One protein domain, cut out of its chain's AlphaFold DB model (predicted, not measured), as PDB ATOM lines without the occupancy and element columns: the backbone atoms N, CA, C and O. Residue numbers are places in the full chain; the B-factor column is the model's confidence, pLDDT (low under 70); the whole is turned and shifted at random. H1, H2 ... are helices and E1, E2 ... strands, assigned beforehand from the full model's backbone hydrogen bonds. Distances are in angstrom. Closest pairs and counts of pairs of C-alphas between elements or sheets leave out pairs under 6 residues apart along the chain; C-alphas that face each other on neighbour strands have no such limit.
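Overview. This is residues 2 to 172 of the 324 residues of the protein "DctA-YdbH domain-containing protein" of Gammaproteobacteria bacterium (UniProt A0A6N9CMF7). One large sheet of nine strands makes nearly the whole domain: a long wall in which the strands E1 to E9 go back and forth side by side, with E3 to E8 bending along their length, so that the wall is folded into an open trough rather than closed into a ring. The short helix H1 sits beyond the end of E9 and only grazes the sheet, while a long stretch with no named element, residues 31 to 47, joins E2 to E3. The printed part has 171 residues, with nine named strands followed by one named helix, and the class is mostly strand. The sheet's order is E1 - E2 - E3 - E4 - E5 - E6 - E7 - E8 - E9, all antiparallel. The whole is elongated, with spans of 65 by 39 by 28 A, and only just compact, close to loose, with a radius of gyration of the C-alphas of 18.4 A.

Arrangement. The sheet is a meander, each strand the antiparallel neighbour of the one before, and each two strands that follow each other form a hairpin. It is twisted, with C-alphas up to 13.6 A off its best plane. E4, residues 67 to 83, bends by 104 degrees at residue 80, and E5, residues 86 to 99, by 87 degrees at residue 89; their directions stand at 171 degrees, with N 72 and O 97 at 2.8 A. On the other side of E4 is E3, residues 48 to 64, which bends by 107 degrees at residue 52; N 62 and O 69 are 2.8 A apart. E3 and E5 come closest at the C-alphas of Gly 53 and Asp 90, 7.3 A apart. E2, residues 19 to 30, is antiparallel to E3 at 164 degrees, with N 22 and O 61 at 2.8 A. The edge strand E1, residues 8 to 14, stands at 178 degrees to E2, with N 10 and O 23 at 2.9 A. E6, residues 111 to 118, is the antiparallel neighbour of E5 at 169 degrees, with N 92 and O 114 at 2.9 A, within hydrogen-bond range. E7, residues 124 to 134, stands at 146 degrees to E6, with N 111 and O 131 at 2.8 A. E8, residues 139 to 149, has N 143 and O 130 of E7 at 2.8 A. The other edge strand is E9, residues 152 to 161, with N 142 and O 159 across to E8 at 2.8 A. E1 and E9 are apart. H1, residues 163 to 166, only grazes the sheet; its closest C-alphas with E8 are those of Val 139 and Arg 163, 6.0 A. H1 is too short for any O i to N i+4 pair, and its one O i to N i+3 pair is within hydrogen-bond range.

Along the chain. E1 begins at C-alpha 8, (-18.799, 16.923, -4.078). The longer strands are E3, 37.8 A from first to last C-alpha, E4, 35.6 A, E2, 34.8 A, and E5, 30.5 A. E3 begins at C-alpha 48, (-17.127, -10.563, -8.171). E9 ends at C-alpha 161, (-4.746, -12.084, 8.052), and H1 ends at C-alpha 166, (-2.456, -11.759, 0.407).

Size, cuts and confidence. The C-alphas of Asp 16 and Gly 151, the two farthest apart, are 65.5 A apart. The printed part has no cut. The links from E2 to E3, 17 residues, and from E5 to E6, 11 residues, are long, and the other links are tight. In the second of these, residues 105 to 106 pair antiparallel with residues 98 to 99 of E5. The mean pLDDT of the printed part is 88.3; residues 2 to 5 and 32 to 46 are under 70.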
ATOM      1  N   GLU A   2     -22.937   8.542 -17.646       38.72
ATOM      2  CA  GLU A   2     -24.185   8.862 -16.942       38.72
ATOM      3  C   GLU A   2     -24.305   7.821 -15.817       38.72
ATOM      4  O   GLU A   2     -23.968   6.665 -16.061       38.72
ATOM      5  N   GLY A   3     -24.684   8.232 -14.602       55.84
ATOM      6  CA  GLY A   3     -24.933   7.324 -13.466       55.84
ATOM      7  C   GLY A   3     -23.861   7.256 -12.366       55.84
ATOM      8  O   GLY A   3     -24.043   6.568 -11.377       55.84
ATOM      9  N   LEU A   4     -22.734   7.975 -12.458       57.59
ATOM     10  CA  LEU A   4     -21.876   8.131 -11.271       57.59
ATOM     11  C   LEU A   4     -22.465   9.216 -10.354       57.59
ATOM     12  O   LEU A   4     -22.782  10.303 -10.856       57.59
ATOM     13  N   PRO A   5     -22.578   8.983  -9.031       64.81
ATOM     14  CA  PRO A   5     -22.984  10.029  -8.107       64.81
ATOM     15  C   PRO A   5     -21.963  11.165  -8.206       64.81
ATOM     16  O   PRO A   5     -20.750  10.940  -8.207       64.81
ATOM     17  N   ALA A   6     -22.446  12.402  -8.321       71.56
ATOM     18  CA  ALA A   6     -21.565  13.560  -8.320       71.56
ATOM     19  C   ALA A   6     -20.914  13.677  -6.934       71.56
ATOM     20  O   ALA A   6     -21.540  14.160  -5.990       71.56
ATOM     21  N   ILE A   7     -19.663  13.226  -6.823       80.62
ATOM     22  CA  ILE A   7     -18.835  13.453  -5.641       80.62
ATOM     23  C   ILE A   7     -18.645  14.960  -5.520       80.62
ATOM     24  O   ILE A   7     -18.154  15.615  -6.445       80.62
ATOM     25  N   ARG A   8     -19.057  15.520  -4.386       85.19
ATOM     26  CA  ARG A   8     -18.799  16.923  -4.078       85.19
ATOM     27  C   ARG A   8     -17.471  16.998  -3.355       85.19
ATOM     28  O   ARG A   8     -17.231  16.241  -2.419       85.19
ATOM     29  N   ALA A   9     -16.617  17.899  -3.817       88.12
ATOM     30  CA  ALA A   9     -15.342  18.167  -3.183       88.12
ATOM     31  C   ALA A   9     -15.156  19.675  -3.029       88.12
ATOM     32  O   ALA A   9     -15.235  20.415  -4.013       88.12
ATOM     33  N   GLU A  10     -14.896  20.125  -1.806       92.12
ATOM     34  CA  GLU A  10     -14.469  21.493  -1.524       92.12
ATOM     35  C   GLU A  10     -12.978  21.483  -1.219       92.12
ATOM     36  O   GLU A  10     -12.529  20.799  -0.304       92.12
ATOM     37  N   VAL A  11     -12.198  22.217  -2.013       93.12
ATOM     38  CA  VAL A  11     -10.733  22.169  -1.973       93.12
ATOM     39  C   VAL A  11     -10.179  23.552  -1.681       93.12
ATOM     40  O   VAL A  11     -10.482  24.515  -2.388       93.12
ATOM     41  N   LEU A  12      -9.307  23.641  -0.679       94.56
ATOM     42  CA  LEU A  12      -8.559  24.849  -0.359       94.56
ATOM     43  C   LEU A  12      -7.066  24.536  -0.310       94.56
ATOM     44  O   LEU A  12      -6.634  23.623   0.387       94.56
ATOM     45  N   HIS A  13      -6.267  25.337  -1.013       94.12
ATOM     46  CA  HIS A  13      -4.811  25.249  -0.981       94.12
ATOM     47  C   HIS A  13      -4.189  26.615  -0.698       94.12
ATOM     48  O   HIS A  13      -4.516  27.607  -1.356       94.12
ATOM     49  N   ARG A  14      -3.261  26.658   0.257       93.06
ATOM     50  CA  ARG A  14      -2.432  27.820   0.555       93.06
ATOM     51  C   ARG A  14      -1.030  27.604  -0.011       93.06
ATOM     52  O   ARG A  14      -0.281  26.743   0.441       93.06
ATOM     53  N   PHE A  15      -0.675  28.431  -0.991       90.69
ATOM     54  CA  PHE A  15       0.611  28.353  -1.686       90.69
ATOM     55  C   PHE A  15       1.804  28.781  -0.817       90.69
ATOM     56  O   PHE A  15       2.905  28.284  -1.032       90.69
ATOM     57  N   ASP A  16       1.594  29.664   0.165       91.56
ATOM     58  CA  ASP A  16       2.676  30.246   0.976       91.56
ATOM     59  C   ASP A  16       3.424  29.214   1.830       91.56
ATOM     60  O   ASP A  16       4.621  29.347   2.072       91.56
ATOM     61  N   ASP A  17       2.723  28.179   2.284       90.44
ATOM     62  CA  ASP A  17       3.268  27.125   3.140       90.44
ATOM     63  C   ASP A  17       2.914  25.718   2.648       90.44
ATOM     64  O   ASP A  17       3.134  24.728   3.347       90.44
ATOM     65  N   THR A  18       2.401  25.613   1.421       93.19
ATOM     66  CA  THR A  18       2.022  24.353   0.774       93.19
ATOM     67  C   THR A  18       1.042  23.506   1.594       93.19
ATOM     68  O   THR A  18       1.080  22.277   1.538       93.19
ATOM     69  N   THR A  19       0.160  24.153   2.359       95.31
ATOM     70  CA  THR A  19      -0.891  23.479   3.134       95.31
ATOM     71  C   THR A  19      -2.217  23.473   2.390       95.31
ATOM     72  O   THR A  19      -2.447  24.264   1.469       95.31
ATOM     73  N   GLY A  20      -3.115  22.573   2.758       95.62
ATOM     74  CA  GLY A  20      -4.470  22.592   2.236       95.62
ATOM     75  C   GLY A  20      -5.329  21.476   2.793       95.62
ATOM     76  O   GLY A  20      -4.857  20.644   3.568       95.62
ATOM     77  N   PHE A  21      -6.596  21.495   2.400       95.94
ATOM     78  CA  PHE A  21      -7.540  20.433   2.695       95.94
ATOM     79  C   PHE A  21      -8.533  20.238   1.548       95.94
ATOM     80  O   PHE A  21      -8.754  21.134   0.724       95.94
ATOM     81  N   ALA A  22      -9.129  19.054   1.513       94.38
ATOM     82  CA  ALA A  22     -10.219  18.682   0.639       94.38
ATOM     83  C   ALA A  22     -11.294  17.981   1.474       94.38
ATOM     84  O   ALA A  22     -11.028  16.936   2.068       94.38
ATOM     85  N   ASP A  23     -12.484  18.571   1.518       95.44
ATOM     86  CA  ASP A  23     -13.674  17.963   2.106       95.44
ATOM     87  C   ASP A  23     -14.435  17.222   1.008       95.44
ATOM     88  O   ASP A  23     -14.720  17.801  -0.040       95.44
ATOM     89  N   PHE A  24     -14.748  15.949   1.235       91.62
ATOM     90  CA  PHE A  24     -15.442  15.073   0.297       91.62
ATOM     91  C   PHE A  24     -16.812  14.694   0.846       91.62
ATOM     92  O   PHE A  24     -16.943  14.290   2.000       91.62
ATOM     93  N   GLU A  25     -17.818  14.751  -0.016       92.44
ATOM     94  CA  GLU A  25     -19.145  14.200   0.218       92.44
ATOM     95  C   GLU A  25     -19.492  13.292  -0.966       92.44
ATOM     96  O   GLU A  25     -19.502  13.714  -2.127       92.44
ATOM     97  N   VAL A  26     -19.769  12.032  -0.653       89.12
ATOM     98  CA  VAL A  26     -20.382  11.054  -1.546       89.12
ATOM     99  C   VAL A  26     -21.839  10.940  -1.096       89.12
ATOM    100  O   VAL A  26     -22.108  10.276  -0.087       89.12
ATOM    101  N   PRO A  27     -22.783  11.611  -1.787       88.19
ATOM    102  CA  PRO A  27     -24.204  11.448  -1.509       88.19
ATOM    103  C   PRO A  27     -24.602   9.975  -1.599       88.19
ATOM    104  O   PRO A  27     -23.949   9.206  -2.303       88.19
ATOM    105  N   GLU A  28     -25.688   9.597  -0.921       88.75
ATOM    106  CA  GLU A  28     -26.213   8.231  -0.991       88.75
ATOM    107  C   GLU A  28     -26.420   7.811  -2.451       88.75
ATOM    108  O   GLU A  28     -27.238   8.379  -3.179       88.75
ATOM    109  N   PHE A  29     -25.650   6.811  -2.861       86.00
ATOM    110  CA  PHE A  29     -25.689   6.217  -4.181       86.00
ATOM    111  C   PHE A  29     -26.279   4.821  -4.078       86.00
ATOM    112  O   PHE A  29     -25.732   3.973  -3.374       86.00
ATOM    113  N   ARG A  30     -27.396   4.586  -4.771       85.69
ATOM    114  CA  ARG A  30     -28.073   3.288  -4.807       85.69
ATOM    115  C   ARG A  30     -27.706   2.554  -6.084       85.69
ATOM    116  O   ARG A  30     -27.883   3.087  -7.172       85.69
ATOM    117  N   LEU A  31     -27.234   1.322  -5.934       79.12
ATOM    118  CA  LEU A  31     -26.834   0.459  -7.050       79.12
ATOM    119  C   LEU A  31     -28.052  -0.113  -7.800       79.12
ATOM    120  O   LEU A  31     -27.975  -0.429  -8.988       79.12
ATOM    121  N   SER A  32     -29.206  -0.208  -7.130       65.12
ATOM    122  CA  SER A  32     -30.445  -0.691  -7.737       65.12
ATOM    123  C   SER A  32     -30.940   0.265  -8.831       65.12
ATOM    124  O   SER A  32     -31.369   1.386  -8.576       65.12
ATOM    125  N   GLY A  33     -30.904  -0.207 -10.080       58.38
ATOM    126  CA  GLY A  33     -31.455   0.493 -11.244       58.38
ATOM    127  C   GLY A  33     -30.436   1.169 -12.161       58.38
ATOM    128  O   GLY A  33     -30.807   1.503 -13.286       58.38
ATOM    129  N   GLU A  34     -29.175   1.314 -11.746       57.41
ATOM    130  CA  GLU A  34     -28.144   1.954 -12.580       57.41
ATOM    131  C   GLU A  34     -27.087   0.966 -13.117       57.41
ATOM    132  O   GLU A  34     -26.457   1.241 -14.136       57.41
ATOM    133  N   GLY A  35     -26.955  -0.219 -12.513       58.78
ATOM    134  CA  GLY A  35     -26.018  -1.264 -12.936       58.78
ATOM    135  C   GLY A  35     -25.166  -1.771 -11.770       58.78
ATOM    136  O   GLY A  35     -25.251  -1.239 -10.666       58.78
ATOM    137  N   PRO A  36     -24.352  -2.815 -11.971       68.50
ATOM    138  CA  PRO A  36     -23.464  -3.287 -10.919       68.50
ATOM    139  C   PRO A  36     -22.311  -2.299 -10.663       68.50
ATOM    140  O   PRO A  36     -21.993  -1.478 -11.526       68.50
ATOM    141  N   LEU A  37     -21.644  -2.378  -9.508       69.38
ATOM    142  CA  LEU A  37     -20.559  -1.468  -9.118       69.38
ATOM    143  C   LEU A  37     -19.426  -1.431 -10.159       69.38
ATOM    144  O   LEU A  37     -18.878  -0.361 -10.437       69.38
ATOM    145  N   SER A  38     -19.120  -2.568 -10.789       67.69
ATOM    146  CA  SER A  38     -18.134  -2.658 -11.878       67.69
ATOM    147  C   SER A  38     -18.473  -1.816 -13.118       67.69
ATOM    148  O   SER A  38     -17.586  -1.480 -13.900       67.69
ATOM    149  N   SER A  39     -19.740  -1.438 -13.315       63.22
ATOM    150  CA  SER A  39     -20.140  -0.552 -14.419       63.22
ATOM    151  C   SER A  39     -19.769   0.918 -14.173       63.22
ATOM    152  O   SER A  39     -19.669   1.702 -15.119       63.22
ATOM    153  N   PHE A  40     -19.506   1.273 -12.912       58.81
ATOM    154  CA  PHE A  40     -19.201   2.626 -12.445       58.81
ATOM    155  C   PHE A  40     -17.729   2.832 -12.121       58.81
ATOM    156  O   PHE A  40     -17.187   3.925 -12.296       58.81
ATOM    157  N   LEU A  41     -17.077   1.776 -11.650       62.50
ATOM    158  CA  LEU A  41     -15.665   1.763 -11.333       62.50
ATOM    159  C   LEU A  41     -14.963   0.869 -12.349       62.50
ATOM    160  O   LEU A  41     -15.260  -0.314 -12.447       62.50
ATOM    161  N   SER A  42     -13.973   1.406 -13.059       55.50
ATOM    162  CA  SER A  42     -13.000   0.560 -13.754       55.50
ATOM    163  C   SER A  42     -12.038  -0.031 -12.715       55.50
ATOM    164  O   SER A  42     -11.052   0.634 -12.385       55.50
ATOM    165  N   PRO A  43     -12.274  -1.241 -12.169       57.84
ATOM    166  CA  PRO A  43     -11.135  -2.145 -12.037       57.84
ATOM    167  C   PRO A  43     -11.475  -3.640 -12.156       57.84
ATOM    168  O   PRO A  43     -12.616  -4.080 -12.068       57.84
ATOM    169  N   ASN A  44     -10.410  -4.429 -12.304       47.44
ATOM    170  CA  ASN A  44     -10.370  -5.876 -12.112       47.44
ATOM    171  C   ASN A  44     -10.826  -6.259 -10.686       47.44
ATOM    172  O   ASN A  44      -9.985  -6.534  -9.830       47.44
ATOM    173  N   LEU A  45     -12.132  -6.275 -10.404       53.66
ATOM    174  CA  LEU A  45     -12.643  -6.957  -9.217       53.66
ATOM    175  C   LEU A  45     -12.334  -8.460  -9.363       53.66
ATOM    176  O   LEU A  45     -12.560  -9.030 -10.437       53.66
ATOM    177  N   PRO A  46     -11.785  -9.127  -8.335       60.22
ATOM    178  CA  PRO A  46     -11.544 -10.565  -8.383       60.22
ATOM    179  C   PRO A  46     -12.884 -11.310  -8.492       60.22
ATOM    180  O   PRO A  46     -13.590 -11.443  -7.503       60.22
ATOM    181  N   GLN A  47     -13.234 -11.755  -9.708       74.44
ATOM    182  CA  GLN A  47     -14.425 -12.558 -10.056       74.44
ATOM    183  C   GLN A  47     -15.694 -12.230  -9.240       74.44
ATOM    184  O   GLN A  47     -16.361 -13.135  -8.754       74.44
ATOM    185  N   GLY A  48     -16.027 -10.954  -9.049       81.31
ATOM    186  CA  GLY A  48     -17.127 -10.563  -8.171       81.31
ATOM    187  C   GLY A  48     -17.645  -9.166  -8.455       81.31
ATOM    188  O   GLY A  48     -16.994  -8.391  -9.159       81.31
ATOM    189  N   ASP A  49     -18.821  -8.863  -7.912       85.69
ATOM    190  CA  ASP A  49     -19.493  -7.580  -8.096       85.69
ATOM    191  C   ASP A  49     -20.510  -7.284  -6.986       85.69
ATOM    192  O   ASP A  49     -21.025  -8.198  -6.336       85.69
ATOM    193  N   VAL A  50     -20.832  -6.000  -6.810       87.69
ATOM    194  CA  VAL A  50     -21.923  -5.529  -5.942       87.69
ATOM    195  C   VAL A  50     -23.041  -5.020  -6.835       87.69
ATOM    196  O   VAL A  50     -22.816  -4.171  -7.694       87.69
ATOM    197  N   VAL A  51     -24.246  -5.546  -6.655       86.75
ATOM    198  CA  VAL A  51     -25.350  -5.351  -7.605       86.75
ATOM    199  C   VAL A  51     -26.545  -4.617  -6.997       86.75
ATOM    200  O   VAL A  51     -27.375  -4.098  -7.735       86.75
ATOM    201  N   ALA A  52     -26.636  -4.546  -5.667       89.69
ATOM    202  CA  ALA A  52     -27.683  -3.817  -4.956       89.69
ATOM    203  C   ALA A  52     -27.160  -3.216  -3.643       89.69
ATOM    204  O   ALA A  52     -26.049  -3.529  -3.207       89.69
ATOM    205  N   GLY A  53     -27.978  -2.351  -3.043       91.88
ATOM    206  CA  GLY A  53     -27.677  -1.618  -1.816       91.88
ATOM    207  C   GLY A  53     -27.270  -0.168  -2.068       91.88
ATOM    208  O   GLY A  53     -27.417   0.355  -3.179       91.88
ATOM    209  N   SER A  54     -26.783   0.493  -1.020       92.19
ATOM    210  CA  SER A  54     -26.374   1.893  -1.056       92.19
ATOM    211  C   SER A  54     -25.015   2.152  -0.414       92.19
ATOM    212  O   SER A  54     -24.611   1.501   0.551       92.19
ATOM    213  N   ILE A  55     -24.312   3.132  -0.976       92.56
ATOM    214  CA  ILE A  55     -23.016   3.614  -0.505       92.56
ATOM    215  C   ILE A  55     -23.133   5.121  -0.305       92.56
ATOM    216  O   ILE A  55     -23.549   5.843  -1.207       92.56
ATOM    217  N   ALA A  56     -22.754   5.608   0.868       94.69
ATOM    218  CA  ALA A  56     -22.615   7.031   1.153       94.69
ATOM    219  C   ALA A  56     -21.294   7.274   1.878       94.69
ATOM    220  O   ALA A  56     -20.727   6.358   2.475       94.69
ATOM    221  N   GLY A  57     -20.801   8.505   1.869       95.12
ATOM    222  CA  GLY A  57     -19.580   8.799   2.596       95.12
ATOM    223  C   GLY A  57     -19.272  10.270   2.738       95.12
ATOM    224  O   GLY A  57     -19.734  11.107   1.968       95.12
ATOM    225  N   THR A  58     -18.455  10.577   3.730       96.25
ATOM    226  CA  THR A  58     -17.920  11.913   3.971       96.25
ATOM    227  C   THR A  58     -16.486  11.798   4.438       96.25
ATOM    228  O   THR A  58     -16.132  10.816   5.087       96.25
ATOM    229  N   GLY A  59     -15.669  12.810   4.205       95.44
ATOM    230  CA  GLY A  59     -14.359  12.850   4.833       95.44
ATOM    231  C   GLY A  59     -13.593  14.114   4.535       95.44
ATOM    232  O   GLY A  59     -14.026  14.948   3.744       95.44
ATOM    233  N   ARG A  60     -12.445  14.236   5.185       95.69
ATOM    234  CA  ARG A  60     -11.525  15.350   5.018       95.69
ATOM    235  C   ARG A  60     -10.122  14.809   4.847       95.69
ATOM    236  O   ARG A  60      -9.645  14.061   5.695       95.69
ATOM    237  N   ILE A  61      -9.451  15.244   3.789       94.19
ATOM    238  CA  ILE A  61      -8.018  15.033   3.587       94.19
ATOM    239  C   ILE A  61      -7.320  16.370   3.797       94.19
ATOM    240  O   ILE A  61      -7.714  17.368   3.208       94.19
ATOM    241  N   GLU A  62      -6.275  16.390   4.610       94.75
ATOM    242  CA  GLU A  62      -5.415  17.540   4.868       94.75
ATOM    243  C   GLU A  62      -3.993  17.230   4.393       94.75
ATOM    244  O   GLU A  62      -3.539  16.084   4.441       94.75
ATOM    245  N   TRP A  63      -3.266  18.247   3.932       94.50
ATOM    246  CA  TRP A  63      -1.871  18.097   3.522       94.50
ATOM    247  C   TRP A  63      -0.995  19.269   3.947       94.50
ATOM    248  O   TRP A  63      -1.444  20.399   4.145       94.50
ATOM    249  N   THR A  64       0.297  18.982   4.084       94.44
ATOM    250  CA  THR A  64       1.375  19.946   4.317       94.44
ATOM    251  C   THR A  64       2.608  19.485   3.546       94.44
ATOM    252  O   THR A  64       3.221  18.465   3.876       94.44
ATOM    253  N   GLY A  65       2.972  20.221   2.496       90.19
ATOM    254  CA  GLY A  65       4.015  19.796   1.568       90.19
ATOM    255  C   GLY A  65       3.632  18.482   0.882       90.19
ATOM    256  O   GLY A  65       2.613  18.410   0.205       90.19
ATOM    257  N   SER A  66       4.449  17.442   1.060       86.56
ATOM    258  CA  SER A  66       4.187  16.091   0.539       86.56
ATOM    259  C   SER A  66       3.492  15.161   1.538       86.56
ATOM    260  O   SER A  66       3.172  14.032   1.181       86.56
ATOM    261  N   SER A  67       3.318  15.591   2.791       90.38
ATOM    262  CA  SER A  67       2.600  14.812   3.798       90.38
ATOM    263  C   SER A  67       1.110  15.061   3.649       90.38
ATOM    264  O   SER A  67       0.692  16.214   3.535       90.38
ATOM    265  N   PHE A  68       0.316  14.003   3.689       91.56
ATOM    266  CA  PHE A  68      -1.136  14.079   3.719       91.56
ATOM    267  C   PHE A  68      -1.674  13.094   4.752       91.56
ATOM    268  O   PHE A  68      -1.000  12.139   5.142       91.56
ATOM    269  N   GLY A  69      -2.891  13.345   5.194       93.06
ATOM    270  CA  GLY A  69      -3.652  12.435   6.025       93.06
ATOM    271  C   GLY A  69      -5.097  12.886   6.075       93.06
ATOM    272  O   GLY A  69      -5.446  13.922   5.517       93.06
ATOM    273  N   GLY A  70      -5.961  12.115   6.707       93.62
ATOM    274  CA  GLY A  70      -7.364  12.490   6.751       93.62
ATOM    275  C   GLY A  70      -8.223  11.433   7.391       93.62
ATOM    276  O   GLY A  70      -7.771  10.307   7.561       93.62
ATOM    277  N   SER A  71      -9.457  11.796   7.709       94.44
ATOM    278  CA  SER A  71     -10.470  10.868   8.198       94.44
ATOM    279  C   SER A  71     -11.606  10.754   7.193       94.44
ATOM    280  O   SER A  71     -12.021  11.729   6.561       94.44
ATOM    281  N   MET A  72     -12.100   9.533   7.037       94.00
ATOM    282  CA  MET A  72     -13.171   9.172   6.126       94.00
ATOM    283  C   MET A  72     -14.189   8.327   6.883       94.00
ATOM    284  O   MET A  72     -13.828   7.443   7.657       94.00
ATOM    285  N   LEU A  73     -15.464   8.581   6.617       95.31
ATOM    286  CA  LEU A  73     -16.585   7.758   7.034       95.31
ATOM    287  C   LEU A  73     -17.290   7.258   5.776       95.31
ATOM    288  O   LEU A  73     -17.771   8.062   4.979       95.31
ATOM    289  N   LEU A  74     -17.378   5.942   5.614       95.12
ATOM    290  CA  LEU A  74     -18.200   5.298   4.595       95.12
ATOM    291  C   LEU A  74     -19.353   4.565   5.262       95.12
ATOM    292  O   LEU A  74     -19.171   3.873   6.256       95.12
ATOM    293  N   ARG A  75     -20.543   4.695   4.692       97.25
ATOM    294  CA  ARG A  75     -21.746   3.992   5.111       97.25
ATOM    295  C   ARG A  75     -22.164   3.053   3.997       97.25
ATOM    296  O   ARG A  75     -22.505   3.509   2.907       97.25
ATOM    297  N   LEU A  76     -22.140   1.761   4.293       96.50
ATOM    298  CA  LEU A  76     -22.584   0.695   3.405       96.50
ATOM    299  C   LEU A  76     -23.895   0.146   3.959       96.50
ATOM    300  O   LEU A  76     -23.954  -0.187   5.149       96.50
ATOM    301  N   ARG A  77     -24.945   0.118   3.138       97.06
ATOM    302  CA  ARG A  77     -26.252  -0.413   3.539       97.06
ATOM    303  C   ARG A  77     -26.825  -1.358   2.504       97.06
ATOM    304  O   ARG A  77     -26.784  -1.042   1.315       97.06
ATOM    305  N   ASP A  78     -27.374  -2.471   2.970       95.31
ATOM    306  CA  ASP A  78     -28.050  -3.491   2.170       95.31
ATOM    307  C   ASP A  78     -27.204  -3.976   0.973       95.31
ATOM    308  O   ASP A  78     -27.732  -4.313  -0.093       95.31
ATOM    309  N   LEU A  79     -25.869  -3.966   1.097       93.62
ATOM    310  CA  LEU A  79     -25.006  -4.320  -0.029       93.62
ATOM    311  C   LEU A  79     -25.160  -5.802  -0.354       93.62
ATOM    312  O   LEU A  79     -24.896  -6.667   0.478       93.62
ATOM    313  N   SER A  80     -25.530  -6.094  -1.596       92.31
ATOM    314  CA  SER A  80     -25.732  -7.462  -2.074       92.31
ATOM    315  C   SER A  80     -24.978  -7.700  -3.372       92.31
ATOM    316  O   SER A  80     -24.862  -6.805  -4.215       92.31
ATOM    317  N   GLY A  81     -24.475  -8.915  -3.560       89.38
ATOM    318  CA  GLY A  81     -23.620  -9.238  -4.693       89.38
ATOM    319  C   GLY A  81     -23.079 -10.658  -4.654       89.38
ATOM    320  O   GLY A  81     -23.664 -11.555  -4.045       89.38
ATOM    321  N   PHE A  82     -21.952 -10.863  -5.329       86.69
ATOM    322  CA  PHE A  82     -21.277 -12.155  -5.382       86.69
ATOM    323  C   PHE A  82     -19.758 -12.004  -5.463       86.69
ATOM    324  O   PHE A  82     -19.239 -11.026  -5.999       86.69
ATOM    325  N   ILE A  83     -19.050 -13.001  -4.939       86.19
ATOM    326  CA  ILE A  83     -17.601 -13.167  -5.061       86.19
ATOM    327  C   ILE A  83     -17.345 -14.620  -5.461       86.19
ATOM    328  O   ILE A  83     -17.736 -15.547  -4.749       86.19
ATOM    329  N   ALA A  84     -16.683 -14.820  -6.599       83.88
ATOM    330  CA  ALA A  84     -16.607 -16.102  -7.293       83.88
ATOM    331  C   ALA A  84     -18.014 -16.707  -7.478       83.88
ATOM    332  O   ALA A  84     -18.857 -16.114  -8.145       83.88
ATOM    333  N   GLU A  85     -18.286 -17.862  -6.872       79.50
ATOM    334  CA  GLU A  85     -19.596 -18.534  -6.912       79.50
ATOM    335  C   GLU A  85     -20.459 -18.269  -5.666       79.50
ATOM    336  O   GLU A  85     -21.563 -18.799  -5.550       79.50
ATOM    337  N   THR A  86     -19.963 -17.479  -4.711       85.00
ATOM    338  CA  THR A  86     -20.633 -17.241  -3.430       85.00
ATOM    339  C   THR A  86     -21.384 -15.920  -3.479       85.00
ATOM    340  O   THR A  86     -20.771 -14.862  -3.623       85.00
ATOM    341  N   ALA A  87     -22.706 -15.959  -3.316       87.44
ATOM    342  CA  ALA A  87     -23.499 -14.746  -3.149       87.44
ATOM    343  C   ALA A  87     -23.537 -14.296  -1.683       87.44
ATOM    344  O   ALA A  87     -23.525 -15.127  -0.769       87.44
ATOM    345  N   PHE A  88     -23.645 -12.987  -1.483       92.00
ATOM    346  CA  PHE A  88     -23.865 -12.352  -0.188       92.00
ATOM    347  C   PHE A  88     -25.039 -11.375  -0.293       92.00
ATOM    348  O   PHE A  88     -25.227 -10.738  -1.333       92.00
ATOM    349  N   ILE A  89     -25.835 -11.286   0.771       93.44
ATOM    350  CA  ILE A  89     -27.080 -10.518   0.809       93.44
ATOM    351  C   ILE A  89     -27.107  -9.617   2.044       93.44
ATOM    352  O   ILE A  89     -26.880 -10.094   3.157       93.44
ATOM    353  N   ASP A  90     -27.437  -8.350   1.809       95.44
ATOM    354  CA  ASP A  90     -27.677  -7.291   2.790       95.44
ATOM    355  C   ASP A  90     -26.514  -7.112   3.791       95.44
ATOM    356  O   ASP A  90     -26.644  -7.355   4.991       95.44
ATOM    357  N   LEU A  91     -25.338  -6.733   3.274       97.56
ATOM    358  CA  LEU A  91     -24.187  -6.306   4.073       97.56
ATOM    359  C   LEU A  91     -24.374  -4.859   4.542       97.56
ATOM    360  O   LEU A  91     -24.468  -3.940   3.721       97.56
ATOM    361  N   ASP A  92     -24.288  -4.667   5.855       98.50
ATOM    362  CA  ASP A  92     -24.318  -3.368   6.518       98.50
ATOM    363  C   ASP A  92     -23.031  -3.134   7.306       98.50
ATOM    364  O   ASP A  92     -22.604  -3.980   8.095       98.50
ATOM    365  N   THR A  93     -22.418  -1.963   7.135       98.19
ATOM    366  CA  THR A  93     -21.318  -1.507   7.997       98.19
ATOM    367  C   THR A  93     -21.104   0.004   7.878       98.19
ATOM    368  O   THR A  93     -21.347   0.602   6.825       98.19
ATOM    369  N   ASP A  94     -20.656   0.631   8.967       97.06
ATOM    370  CA  ASP A  94     -20.100   1.985   8.959       97.06
ATOM    371  C   ASP A  94     -18.578   1.874   9.116       97.06
ATOM    372  O   ASP A  94     -18.083   1.363  10.118       97.06
ATOM    373  N   VAL A  95     -17.840   2.326   8.103       96.44
ATOM    374  CA  VAL A  95     -16.381   2.236   8.018       96.44
ATOM    375  C   VAL A  95     -15.782   3.604   8.310       96.44
ATOM    376  O   VAL A  95     -15.771   4.480   7.445       96.44
ATOM    377  N   GLU A  96     -15.268   3.790   9.520       95.56
ATOM    378  CA  GLU A  96     -14.465   4.961   9.874       95.56
ATOM    379  C   GLU A  96     -12.978   4.612   9.774       95.56
ATOM    380  O   GLU A  96     -12.500   3.689  10.440       95.56
ATOM    381  N   PHE A  97     -12.240   5.329   8.928       95.19
ATOM    382  CA  PHE A  97     -10.816   5.084   8.718       95.19
ATOM    383  C   PHE A  97     -10.024   6.364   8.474       95.19
ATOM    384  O   PHE A  97     -10.539   7.379   8.008       95.19
ATOM    385  N   GLU A  98      -8.736   6.283   8.774       94.38
ATOM    386  CA  GLU A  98      -7.746   7.301   8.492       94.38
ATOM    387  C   GLU A  98      -6.943   6.928   7.247       94.38
ATOM    388  O   GLU A  98      -6.522   5.780   7.085       94.38
ATOM    389  N   LEU A  99      -6.692   7.921   6.400       91.88
ATOM    390  CA  LEU A  99      -5.675   7.864   5.361       91.88
ATOM    391  C   LEU A  99      -4.338   8.300   5.974       91.88
ATOM    392  O   LEU A  99      -4.239   9.393   6.536       91.88
ATOM    393  N   THR A 100      -3.311   7.467   5.859       87.69
ATOM    394  CA  THR A 100      -1.955   7.749   6.338       87.69
ATOM    395  C   THR A 100      -1.064   8.266   5.209       87.69
ATOM    396  O   THR A 100      -1.341   8.083   4.023       87.69
ATOM    397  N   SER A 101       0.036   8.931   5.570       85.62
ATOM    398  CA  SER A 101       0.936   9.613   4.624       85.62
ATOM    399  C   SER A 101       1.621   8.698   3.602       85.62
ATOM    400  O   SER A 101       2.193   9.175   2.626       85.62
ATOM    401  N   ASP A 102       1.604   7.390   3.829       85.81
ATOM    402  CA  ASP A 102       2.100   6.342   2.933       85.81
ATOM    403  C   ASP A 102       1.000   5.745   2.034       85.81
ATOM    404  O   ASP A 102       1.221   4.715   1.403       85.81
ATOM    405  N   LEU A 103      -0.164   6.405   1.948       83.56
ATOM    406  CA  LEU A 103      -1.383   5.924   1.284       83.56
ATOM    407  C   LEU A 103      -1.995   4.686   1.961       83.56
ATOM    408  O   LEU A 103      -2.822   4.001   1.357       83.56
ATOM    409  N   GLY A 104      -1.604   4.398   3.202       88.94
ATOM    410  CA  GLY A 104      -2.248   3.387   4.023       88.94
ATOM    411  C   GLY A 104      -3.639   3.818   4.486       88.94
ATOM    412  O   GLY A 104      -3.941   5.002   4.624       88.94
ATOM    413  N   LEU A 105      -4.498   2.835   4.720       92.50
ATOM    414  CA  LEU A 105      -5.822   2.984   5.299       92.50
ATOM    415  C   LEU A 105      -5.846   2.191   6.597       92.50
ATOM    416  O   LEU A 105      -5.503   1.008   6.599       92.50
ATOM    417  N   ARG A 106      -6.280   2.811   7.688       93.94
ATOM    418  CA  ARG A 106      -6.411   2.124   8.976       93.94
ATOM    419  C   ARG A 106      -7.608   2.636   9.752       93.94
ATOM    420  O   ARG A 106      -7.916   3.820   9.683       93.94
ATOM    421  N   ASN A 107      -8.257   1.790  10.535       94.25
ATOM    422  CA  ASN A 107      -9.297   2.227  11.467       94.25
ATOM    423  C   ASN A 107      -8.751   2.343  12.899       94.25
ATOM    424  O   ASN A 107      -7.907   1.558  13.326       94.25
ATOM    425  N   ALA A 108      -9.246   3.323  13.661       78.88
ATOM    426  CA  ALA A 108      -8.769   3.594  15.021       78.88
ATOM    427  C   ALA A 108      -9.263   2.573  16.070       78.88
ATOM    428  O   ALA A 108      -8.621   2.381  17.103       78.88
ATOM    429  N   GLY A 109     -10.397   1.915  15.821       81.25
ATOM    430  CA  GLY A 109     -11.008   0.934  16.719       81.25
ATOM    431  C   GLY A 109     -11.909  -0.041  15.960       81.25
ATOM    432  O   GLY A 109     -12.245   0.240  14.810       81.25
ATOM    433  N   PRO A 110     -12.272  -1.189  16.560       87.62
ATOM    434  CA  PRO A 110     -13.013  -2.239  15.870       87.62
ATOM    435  C   PRO A 110     -14.329  -1.701  15.302       87.62
ATOM    436  O   PRO A 110     -15.115  -1.080  16.013       87.62
ATOM    437  N   LEU A 111     -14.540  -1.956  14.018       97.06
ATOM    438  CA  LEU A 111     -15.766  -1.666  13.289       97.06
ATOM    439  C   LEU A 111     -16.731  -2.840  13.444       97.06
ATOM    440  O   LEU A 111     -16.307  -3.961  13.727       97.06
ATOM    441  N   GLU A 112     -18.017  -2.591  13.241       98.00
ATOM    442  CA  GLU A 112     -19.065  -3.612  13.253       98.00
ATOM    443  C   GLU A 112     -19.621  -3.809  11.847       98.00
ATOM    444  O   GLU A 112     -19.754  -2.858  11.068       98.00
ATOM    445  N   ALA A 113     -19.938  -5.055  11.517       98.44
ATOM    446  CA  ALA A 113     -20.641  -5.398  10.297       98.44
ATOM    447  C   ALA A 113     -21.656  -6.507  10.555       98.44
ATOM    448  O   ALA A 113     -21.452  -7.376  11.409       98.44
ATOM    449  N   SER A 114     -22.728  -6.480   9.772       98.62
ATOM    450  CA  SER A 114     -23.707  -7.556   9.689       98.62
ATOM    451  C   SER A 114     -23.960  -7.936   8.241       98.62
ATOM    452  O   SER A 114     -23.820  -7.114   7.339       98.62
ATOM    453  N   LEU A 115     -24.340  -9.187   8.023       97.94
ATOM    454  CA  LEU A 115     -24.721  -9.706   6.718       97.94
ATOM    455  C   LEU A 115     -25.910 -10.637   6.907       97.94
ATOM    456  O   LEU A 115     -25.817 -11.605   7.662       97.94
ATOM    457  N   ALA A 116     -27.015 -10.367   6.218       96.75
ATOM    458  CA  ALA A 116     -28.220 -11.171   6.388       96.75
ATOM    459  C   ALA A 116     -27.997 -12.624   5.961       96.75
ATOM    460  O   ALA A 116     -28.462 -13.545   6.633       96.75
ATOM    461  N   ARG A 117     -27.281 -12.848   4.850       94.19
ATOM    462  CA  ARG A 117     -27.023 -14.205   4.360       94.19
ATOM    463  C   ARG A 117     -25.773 -14.320   3.498       94.19
ATOM    464  O   ARG A 117     -25.493 -13.468   2.658       94.19
ATOM    465  N   VAL A 118     -25.091 -15.454   3.629       93.19
ATOM    466  CA  VAL A 118     -24.076 -15.942   2.685       93.19
ATOM    467  C   VAL A 118     -24.241 -17.446   2.496       93.19
ATOM    468  O   VAL A 118     -24.632 -18.156   3.418       93.19
ATOM    469  N   ASP A 119     -23.965 -17.958   1.300       86.12
ATOM    470  CA  ASP A 119     -24.076 -19.395   1.030       86.12
ATOM    471  C   ASP A 119     -22.840 -19.908   0.275       86.12
ATOM    472  O   ASP A 119     -22.850 -20.012  -0.952       86.12
ATOM    473  N   PRO A 120     -21.753 -20.256   0.990       80.50
ATOM    474  CA  PRO A 120     -20.595 -20.929   0.405       80.50
ATOM    475  C   PRO A 120     -20.860 -22.426   0.116       80.50
ATOM    476  O   PRO A 120     -19.922 -23.203  -0.050       80.50
ATOM    477  N   GLY A 121     -22.119 -22.873   0.055       80.94
ATOM    478  CA  GLY A 121     -22.555 -24.270  -0.080       80.94
ATOM    479  C   GLY A 121     -23.460 -24.722   1.067       80.94
ATOM    480  O   GLY A 121     -24.306 -25.604   0.898       80.94
ATOM    481  N   LEU A 122     -23.340 -24.071   2.220       85.12
ATOM    482  CA  LEU A 122     -24.217 -24.223   3.368       85.12
ATOM    483  C   LEU A 122     -24.728 -22.826   3.749       85.12
ATOM    484  O   LEU A 122     -23.887 -21.949   3.948       85.12
ATOM    485  N   PRO A 123     -26.051 -22.585   3.833       87.19
ATOM    486  CA  PRO A 123     -26.566 -21.257   4.119       87.19
ATOM    487  C   PRO A 123     -26.173 -20.860   5.538       87.19
ATOM    488  O   PRO A 123     -26.439 -21.592   6.492       87.19
ATOM    489  N   LEU A 124     -25.537 -19.703   5.644       94.38
ATOM    490  CA  LEU A 124     -25.278 -19.002   6.888       94.38
ATOM    491  C   LEU A 124     -26.148 -17.754   6.884       94.38
ATOM    492  O   LEU A 124     -26.182 -17.027   5.888       94.38
ATOM    493  N   GLU A 125     -26.847 -17.527   7.983       96.06
ATOM    494  CA  GLU A 125     -27.797 -16.423   8.133       96.06
ATOM    495  C   GLU A 125     -27.437 -15.590   9.369       96.06
ATOM    496  O   GLU A 125     -26.679 -16.049  10.226       96.06
ATOM    497  N   ASP A 126     -27.951 -14.363   9.445       97.62
ATOM    498  CA  ASP A 126     -27.808 -13.464  10.599       97.62
ATOM    499  C   ASP A 126     -26.351 -13.297  11.073       97.62
ATOM    500  O   ASP A 126     -26.025 -13.396  12.263       97.62
ATOM    501  N   LEU A 127     -25.445 -13.074  10.117       98.50
ATOM    502  CA  LEU A 127     -24.027 -12.945  10.404       98.50
ATOM    503  C   LEU A 127     -23.731 -11.591  11.043       98.50
ATOM    504  O   LEU A 127     -24.201 -10.558  10.568       98.50
ATOM    505  N   HIS A 128     -22.879 -11.593  12.060       98.50
ATOM    506  CA  HIS A 128     -22.336 -10.380  12.665       98.50
ATOM    507  C   HIS A 128     -20.894 -10.599  13.105       98.50
ATOM    508  O   HIS A 128     -20.521 -11.701  13.514       98.50
ATOM    509  N   TRP A 129     -20.065  -9.566  12.980       98.56
ATOM    510  CA  TRP A 129     -18.667  -9.609  13.397       98.56
ATOM    511  C   TRP A 129     -18.116  -8.211  13.669       98.56
ATOM    512  O   TRP A 129     -18.608  -7.205  13.152       98.56
ATOM    513  N   ASN A 130     -17.028  -8.165  14.434       98.38
ATOM    514  CA  ASN A 130     -16.182  -6.986  14.529       98.38
ATOM    515  C   ASN A 130     -14.977  -7.133  13.603       98.38
ATOM    516  O   ASN A 130     -14.465  -8.240  13.430       98.38
ATOM    517  N   TYR A 131     -14.472  -6.039  13.046       97.75
ATOM    518  CA  TYR A 131     -13.260  -6.085  12.238       97.75
ATOM    519  C   TYR A 131     -12.376  -4.848  12.384       97.75
ATOM    520  O   TYR A 131     -12.821  -3.763  12.752       97.75
ATOM    521  N   SER A 132     -11.094  -5.016  12.096       96.81
ATOM    522  CA  SER A 132     -10.137  -3.927  11.945       96.81
ATOM    523  C   SER A 132      -9.164  -4.235  10.823       96.81
ATOM    524  O   SER A 132      -8.915  -5.392  10.492       96.81
ATOM    525  N   PHE A 133      -8.625  -3.193  10.213       95.00
ATOM    526  CA  PHE A 133      -7.649  -3.291   9.155       95.00
ATOM    527  C   PHE A 133      -6.594  -2.197   9.296       95.00
ATOM    528  O   PHE A 133      -6.866  -1.079   9.729       95.00
ATOM    529  N   ASP A 134      -5.384  -2.536   8.882       93.06
ATOM    530  CA  ASP A 134      -4.301  -1.598   8.640       93.06
ATOM    531  C   ASP A 134      -3.645  -2.020   7.327       93.06
ATOM    532  O   ASP A 134      -2.952  -3.036   7.255       93.06
ATOM    533  N   SER A 135      -3.922  -1.291   6.248       91.00
ATOM    534  CA  SER A 135      -3.405  -1.639   4.928       91.00
ATOM    535  C   SER A 135      -1.921  -1.303   4.779       91.00
ATOM    536  O   SER A 135      -1.269  -1.894   3.918       91.00
ATOM    537  N   ALA A 136      -1.382  -0.388   5.596       86.75
ATOM    538  CA  ALA A 136       0.047  -0.100   5.620       86.75
ATOM    539  C   ALA A 136       0.803  -1.302   6.189       86.75
ATOM    540  O   ALA A 136       1.771  -1.755   5.583       86.75
ATOM    541  N   ASP A 137       0.307  -1.905   7.267       87.44
ATOM    542  CA  ASP A 137       0.874  -3.128   7.847       87.44
ATOM    543  C   ASP A 137       0.408  -4.409   7.127       87.44
ATOM    544  O   ASP A 137       1.042  -5.463   7.231       87.44
ATOM    545  N   GLY A 138      -0.640  -4.317   6.306       89.81
ATOM    546  CA  GLY A 138      -1.243  -5.445   5.596       89.81
ATOM    547  C   GLY A 138      -1.991  -6.388   6.536       89.81
ATOM    548  O   GLY A 138      -1.924  -7.602   6.365       89.81
ATOM    549  N   VAL A 139      -2.647  -5.843   7.557       92.06
ATOM    550  CA  VAL A 139      -3.377  -6.594   8.576       92.06
ATOM    551  C   VAL A 139      -4.877  -6.439   8.344       92.06
ATOM    552  O   VAL A 139      -5.369  -5.324   8.209       92.06
ATOM    553  N   LEU A 140      -5.607  -7.551   8.356       94.69
ATOM    554  CA  LEU A 140      -7.059  -7.605   8.517       94.69
ATOM    555  C   LEU A 140      -7.372  -8.540   9.680       94.69
ATOM    556  O   LEU A 140      -6.880  -9.664   9.745       94.69
ATOM    557  N   GLU A 141      -8.217  -8.094  10.588       95.88
ATOM    558  CA  GLU A 141      -8.629  -8.856  11.748       95.88
ATOM    559  C   GLU A 141     -10.148  -8.881  11.824       95.88
ATOM    560  O   GLU A 141     -10.793  -7.844  11.744       95.88
ATOM    561  N   ILE A 142     -10.717 -10.070  11.974       96.88
ATOM    562  CA  ILE A 142     -12.139 -10.311  12.186       96.88
ATOM    563  C   ILE A 142     -12.269 -10.993  13.545       96.88
ATOM    564  O   ILE A 142     -11.592 -11.984  13.827       96.88
ATOM    565  N   ARG A 143     -13.118 -10.456  14.410       97.44
ATOM    566  CA  ARG A 143     -13.343 -10.926  15.776       97.44
ATOM    567  C   ARG A 143     -14.810 -11.242  15.969       97.44
ATOM    568  O   ARG A 143     -15.666 -10.545  15.432       97.44
ATOM    569  N   GLN A 144     -15.066 -12.259  16.788       97.25
ATOM    570  CA  GLN A 144     -16.416 -12.615  17.227       97.25
ATOM    571  C   GLN A 144     -17.394 -12.776  16.054       97.25
ATOM    572  O   GLN A 144     -18.539 -12.351  16.145       97.25
ATOM    573  N   LEU A 145     -16.941 -13.378  14.947       98.31
ATOM    574  CA  LEU A 145     -17.846 -13.681  13.847       98.31
ATOM    575  C   LEU A 145     -18.794 -14.780  14.305       98.31
ATOM    576  O   LEU A 145     -18.343 -15.858  14.686       98.31
ATOM    577  N   GLN A 146     -20.090 -14.515  14.247       98.44
ATOM    578  CA  GLN A 146     -21.141 -15.472  14.558       98.44
ATOM    579  C   GLN A 146     -22.152 -15.499  13.416       98.44
ATOM    580  O   GLN A 146     -22.420 -14.474  12.797       98.44
ATOM    581  N   ALA A 147     -22.697 -16.680  13.141       98.50
ATOM    582  CA  ALA A 147     -23.751 -16.894  12.159       98.50
ATOM    583  C   ALA A 147     -24.740 -17.953  12.654       98.50
ATOM    584  O   ALA A 147     -24.348 -18.901  13.345       98.50
ATOM    585  N   ALA A 148     -26.005 -17.826  12.265       98.31
ATOM    586  CA  ALA A 148     -26.990 -18.886  12.398       98.31
ATOM    587  C   ALA A 148     -26.664 -20.025  11.421       98.31
ATOM    588  O   ALA A 148     -26.360 -19.804  10.245       98.31
ATOM    589  N   LEU A 149     -26.709 -21.258  11.928       96.06
ATOM    590  CA  LEU A 149     -26.415 -22.462  11.161       96.06
ATOM    591  C   LEU A 149     -27.204 -23.653  11.709       96.06
ATOM    592  O   LEU A 149     -27.034 -24.030  12.867       96.06
ATOM    593  N   LEU A 150     -28.017 -24.283  10.856       94.94
ATOM    594  CA  LEU A 150     -28.703 -25.556  11.132       94.94
ATOM    595  C   LEU A 150     -29.450 -25.584  12.477       94.94
ATOM    596  O   LEU A 150     -29.285 -26.493  13.287       94.94
ATOM    597  N   GLY A 151     -30.245 -24.543  12.742       96.94
ATOM    598  CA  GLY A 151     -31.023 -24.405  13.977       96.94
ATOM    599  C   GLY A 151     -30.212 -24.035  15.228       96.94
ATOM    600  O   GLY A 151     -30.808 -23.932  16.304       96.94
ATOM    601  N   GLY A 152     -28.899 -23.834  15.081       98.19
ATOM    602  CA  GLY A 152     -27.962 -23.363  16.100       98.19
ATOM    603  C   GLY A 152     -27.075 -22.234  15.566       98.19
ATOM    604  O   GLY A 152     -27.503 -21.442  14.725       98.19
ATOM    605  N   THR A 153     -25.832 -22.148  16.049       98.44
ATOM    606  CA  THR A 153     -24.865 -21.121  15.620       98.44
ATOM    607  C   THR A 153     -23.471 -21.683  15.360       98.44
ATOM    608  O   THR A 153     -23.048 -22.665  15.976       98.44
ATOM    609  N   VAL A 154     -22.738 -21.024  14.466       98.06
ATOM    610  CA  VAL A 154     -21.297 -21.203  14.264       98.06
ATOM    611  C   VAL A 154     -20.580 -19.911  14.629       98.06
ATOM    612  O   VAL A 154     -21.030 -18.826  14.271       98.06
ATOM    613  N   ASN A 155     -19.469 -20.028  15.353       98.00
ATOM    614  CA  ASN A 155     -18.685 -18.896  15.829       98.00
ATOM    615  C   ASN A 155     -17.214 -19.053  15.437       98.00
ATOM    616  O   ASN A 155     -16.645 -20.134  15.587       98.00
ATOM    617  N   LEU A 156     -16.587 -17.963  15.006       97.62
ATOM    618  CA  LEU A 156     -15.157 -17.831  14.753       97.62
ATOM    619  C   LEU A 156     -14.611 -16.699  15.644       97.62
ATOM    620  O   LEU A 156     -14.791 -15.520  15.328       97.62
ATOM    621  N   PRO A 157     -13.951 -17.024  16.774       96.69
ATOM    622  CA  PRO A 157     -13.538 -16.018  17.754       96.69
ATOM    623  C   PRO A 157     -12.552 -14.982  17.204       96.69
ATOM    624  O   PRO A 157     -12.632 -13.805  17.564       96.69
ATOM    625  N   LEU A 158     -11.616 -15.423  16.358       95.75
ATOM    626  CA  LEU A 158     -10.593 -14.588  15.745       95.75
ATOM    627  C   LEU A 158     -10.156 -15.183  14.405       95.75
ATOM    628  O   LEU A 158      -9.788 -16.355  14.327       95.75
ATOM    629  N   LEU A 159     -10.117 -14.335  13.389       95.75
ATOM    630  CA  LEU A 159      -9.431 -14.538  12.125       95.75
ATOM    631  C   LEU A 159      -8.494 -13.351  11.931       95.75
ATOM    632  O   LEU A 159      -8.940 -12.210  11.899       95.75
ATOM    633  N   ARG A 160      -7.197 -13.616  11.803       94.50
ATOM    634  CA  ARG A 160      -6.196 -12.591  11.528       94.50
ATOM    635  C   ARG A 160      -5.457 -12.942  10.248       94.50
ATOM    636  O   ARG A 160      -4.875 -14.019  10.140       94.50
ATOM    637  N   LEU A 161      -5.499 -12.030   9.290       93.69
ATOM    638  CA  LEU A 161      -4.746 -12.084   8.052       93.69
ATOM    639  C   LEU A 161      -3.651 -11.028   8.126       93.69
ATOM    640  O   LEU A 161      -3.945  -9.839   8.162       93.69
ATOM    641  N   ASP A 162      -2.396 -11.458   8.163       92.75
ATOM    642  CA  ASP A 162      -1.245 -10.567   8.012       92.75
ATOM    643  C   ASP A 162      -0.813 -10.512   6.535       92.75
ATOM    644  O   ASP A 162      -1.255 -11.326   5.722       92.75
ATOM    645  N   ARG A 163       0.107  -9.602   6.186       89.25
ATOM    646  CA  ARG A 163       0.474  -9.286   4.793       89.25
ATOM    647  C   ARG A 163       0.752 -10.512   3.918       89.25
ATOM    648  O   ARG A 163       0.330 -10.561   2.768       89.25
ATOM    649  N   GLY A 164       1.422 -11.524   4.473       87.50
ATOM    650  CA  GLY A 164       1.752 -12.761   3.760       87.50
ATOM    651  C   GLY A 164       0.539 -13.574   3.290       87.50
ATOM    652  O   GLY A 164       0.684 -14.379   2.377       87.50
ATOM    653  N   GLN A 165      -0.651 -13.362   3.861       88.81
ATOM    654  CA  GLN A 165      -1.880 -14.047   3.448       88.81
ATOM    655  C   GLN A 165      -2.456 -13.540   2.122       88.81
ATOM    656  O   GLN A 165      -3.268 -14.230   1.504       88.81
ATOM    657  N   PHE A 166      -2.022 -12.364   1.668       83.38
ATOM    658  CA  PHE A 166      -2.456 -11.759   0.407       83.38
ATOM    659  C   PHE A 166      -1.514 -12.081  -0.767       83.38
ATOM    660  O   PHE A 166      -1.783 -11.691  -1.901       83.38
ATOM    661  N   GLU A 167      -0.427 -12.811  -0.514       84.81
ATOM    662  CA  GLU A 167       0.551 -13.216  -1.522       84.81
ATOM    663  C   GLU A 167       0.163 -14.550  -2.195       84.81
ATOM    664  O   GLU A 167      -0.484 -15.396  -1.571       84.81
ATOM    665  N   PRO A 168       0.608 -14.824  -3.438       81.38
ATOM    666  CA  PRO A 168       0.353 -16.108  -4.101       81.38
ATOM    667  C   PRO A 168       0.863 -17.327  -3.318       81.38
ATOM    668  O   PRO A 168       0.254 -18.392  -3.361       81.38
ATOM    669  N   ALA A 169       1.971 -17.172  -2.587       86.06
ATOM    670  CA  ALA A 169       2.585 -18.209  -1.753       86.06
ATOM    671  C   ALA A 169       2.174 -18.081  -0.273       86.06
ATOM    672  O   ALA A 169       3.019 -18.174   0.621       86.06
ATOM    673  N   ARG A 170       0.889 -17.808  -0.019       87.31
ATOM    674  CA  ARG A 170       0.348 -17.606   1.331       87.31
ATOM    675  C   ARG A 170       0.596 -18.804   2.264       87.31
ATOM    676  O   ARG A 170       0.481 -19.953   1.826       87.31
ATOM    677  N   PRO A 171       0.926 -18.563   3.545       90.56
ATOM    678  CA  PRO A 171       1.100 -19.629   4.523       90.56
ATOM    679  C   PRO A 171      -0.247 -20.277   4.897       90.56
ATOM    680  O   PRO A 171      -1.299 -19.660   4.727       90.56
ATOM    681  N   PRO A 172      -0.238 -21.493   5.471       91.12
ATOM    682  CA  PRO A 172      -1.443 -22.093   6.029       91.12
ATOM    683  C   PRO A 172      -2.091 -21.205   7.098       91.12
ATOM    684  O   PRO A 172      -1.401 -20.604   7.925       91.12
TER     685      PRO A 172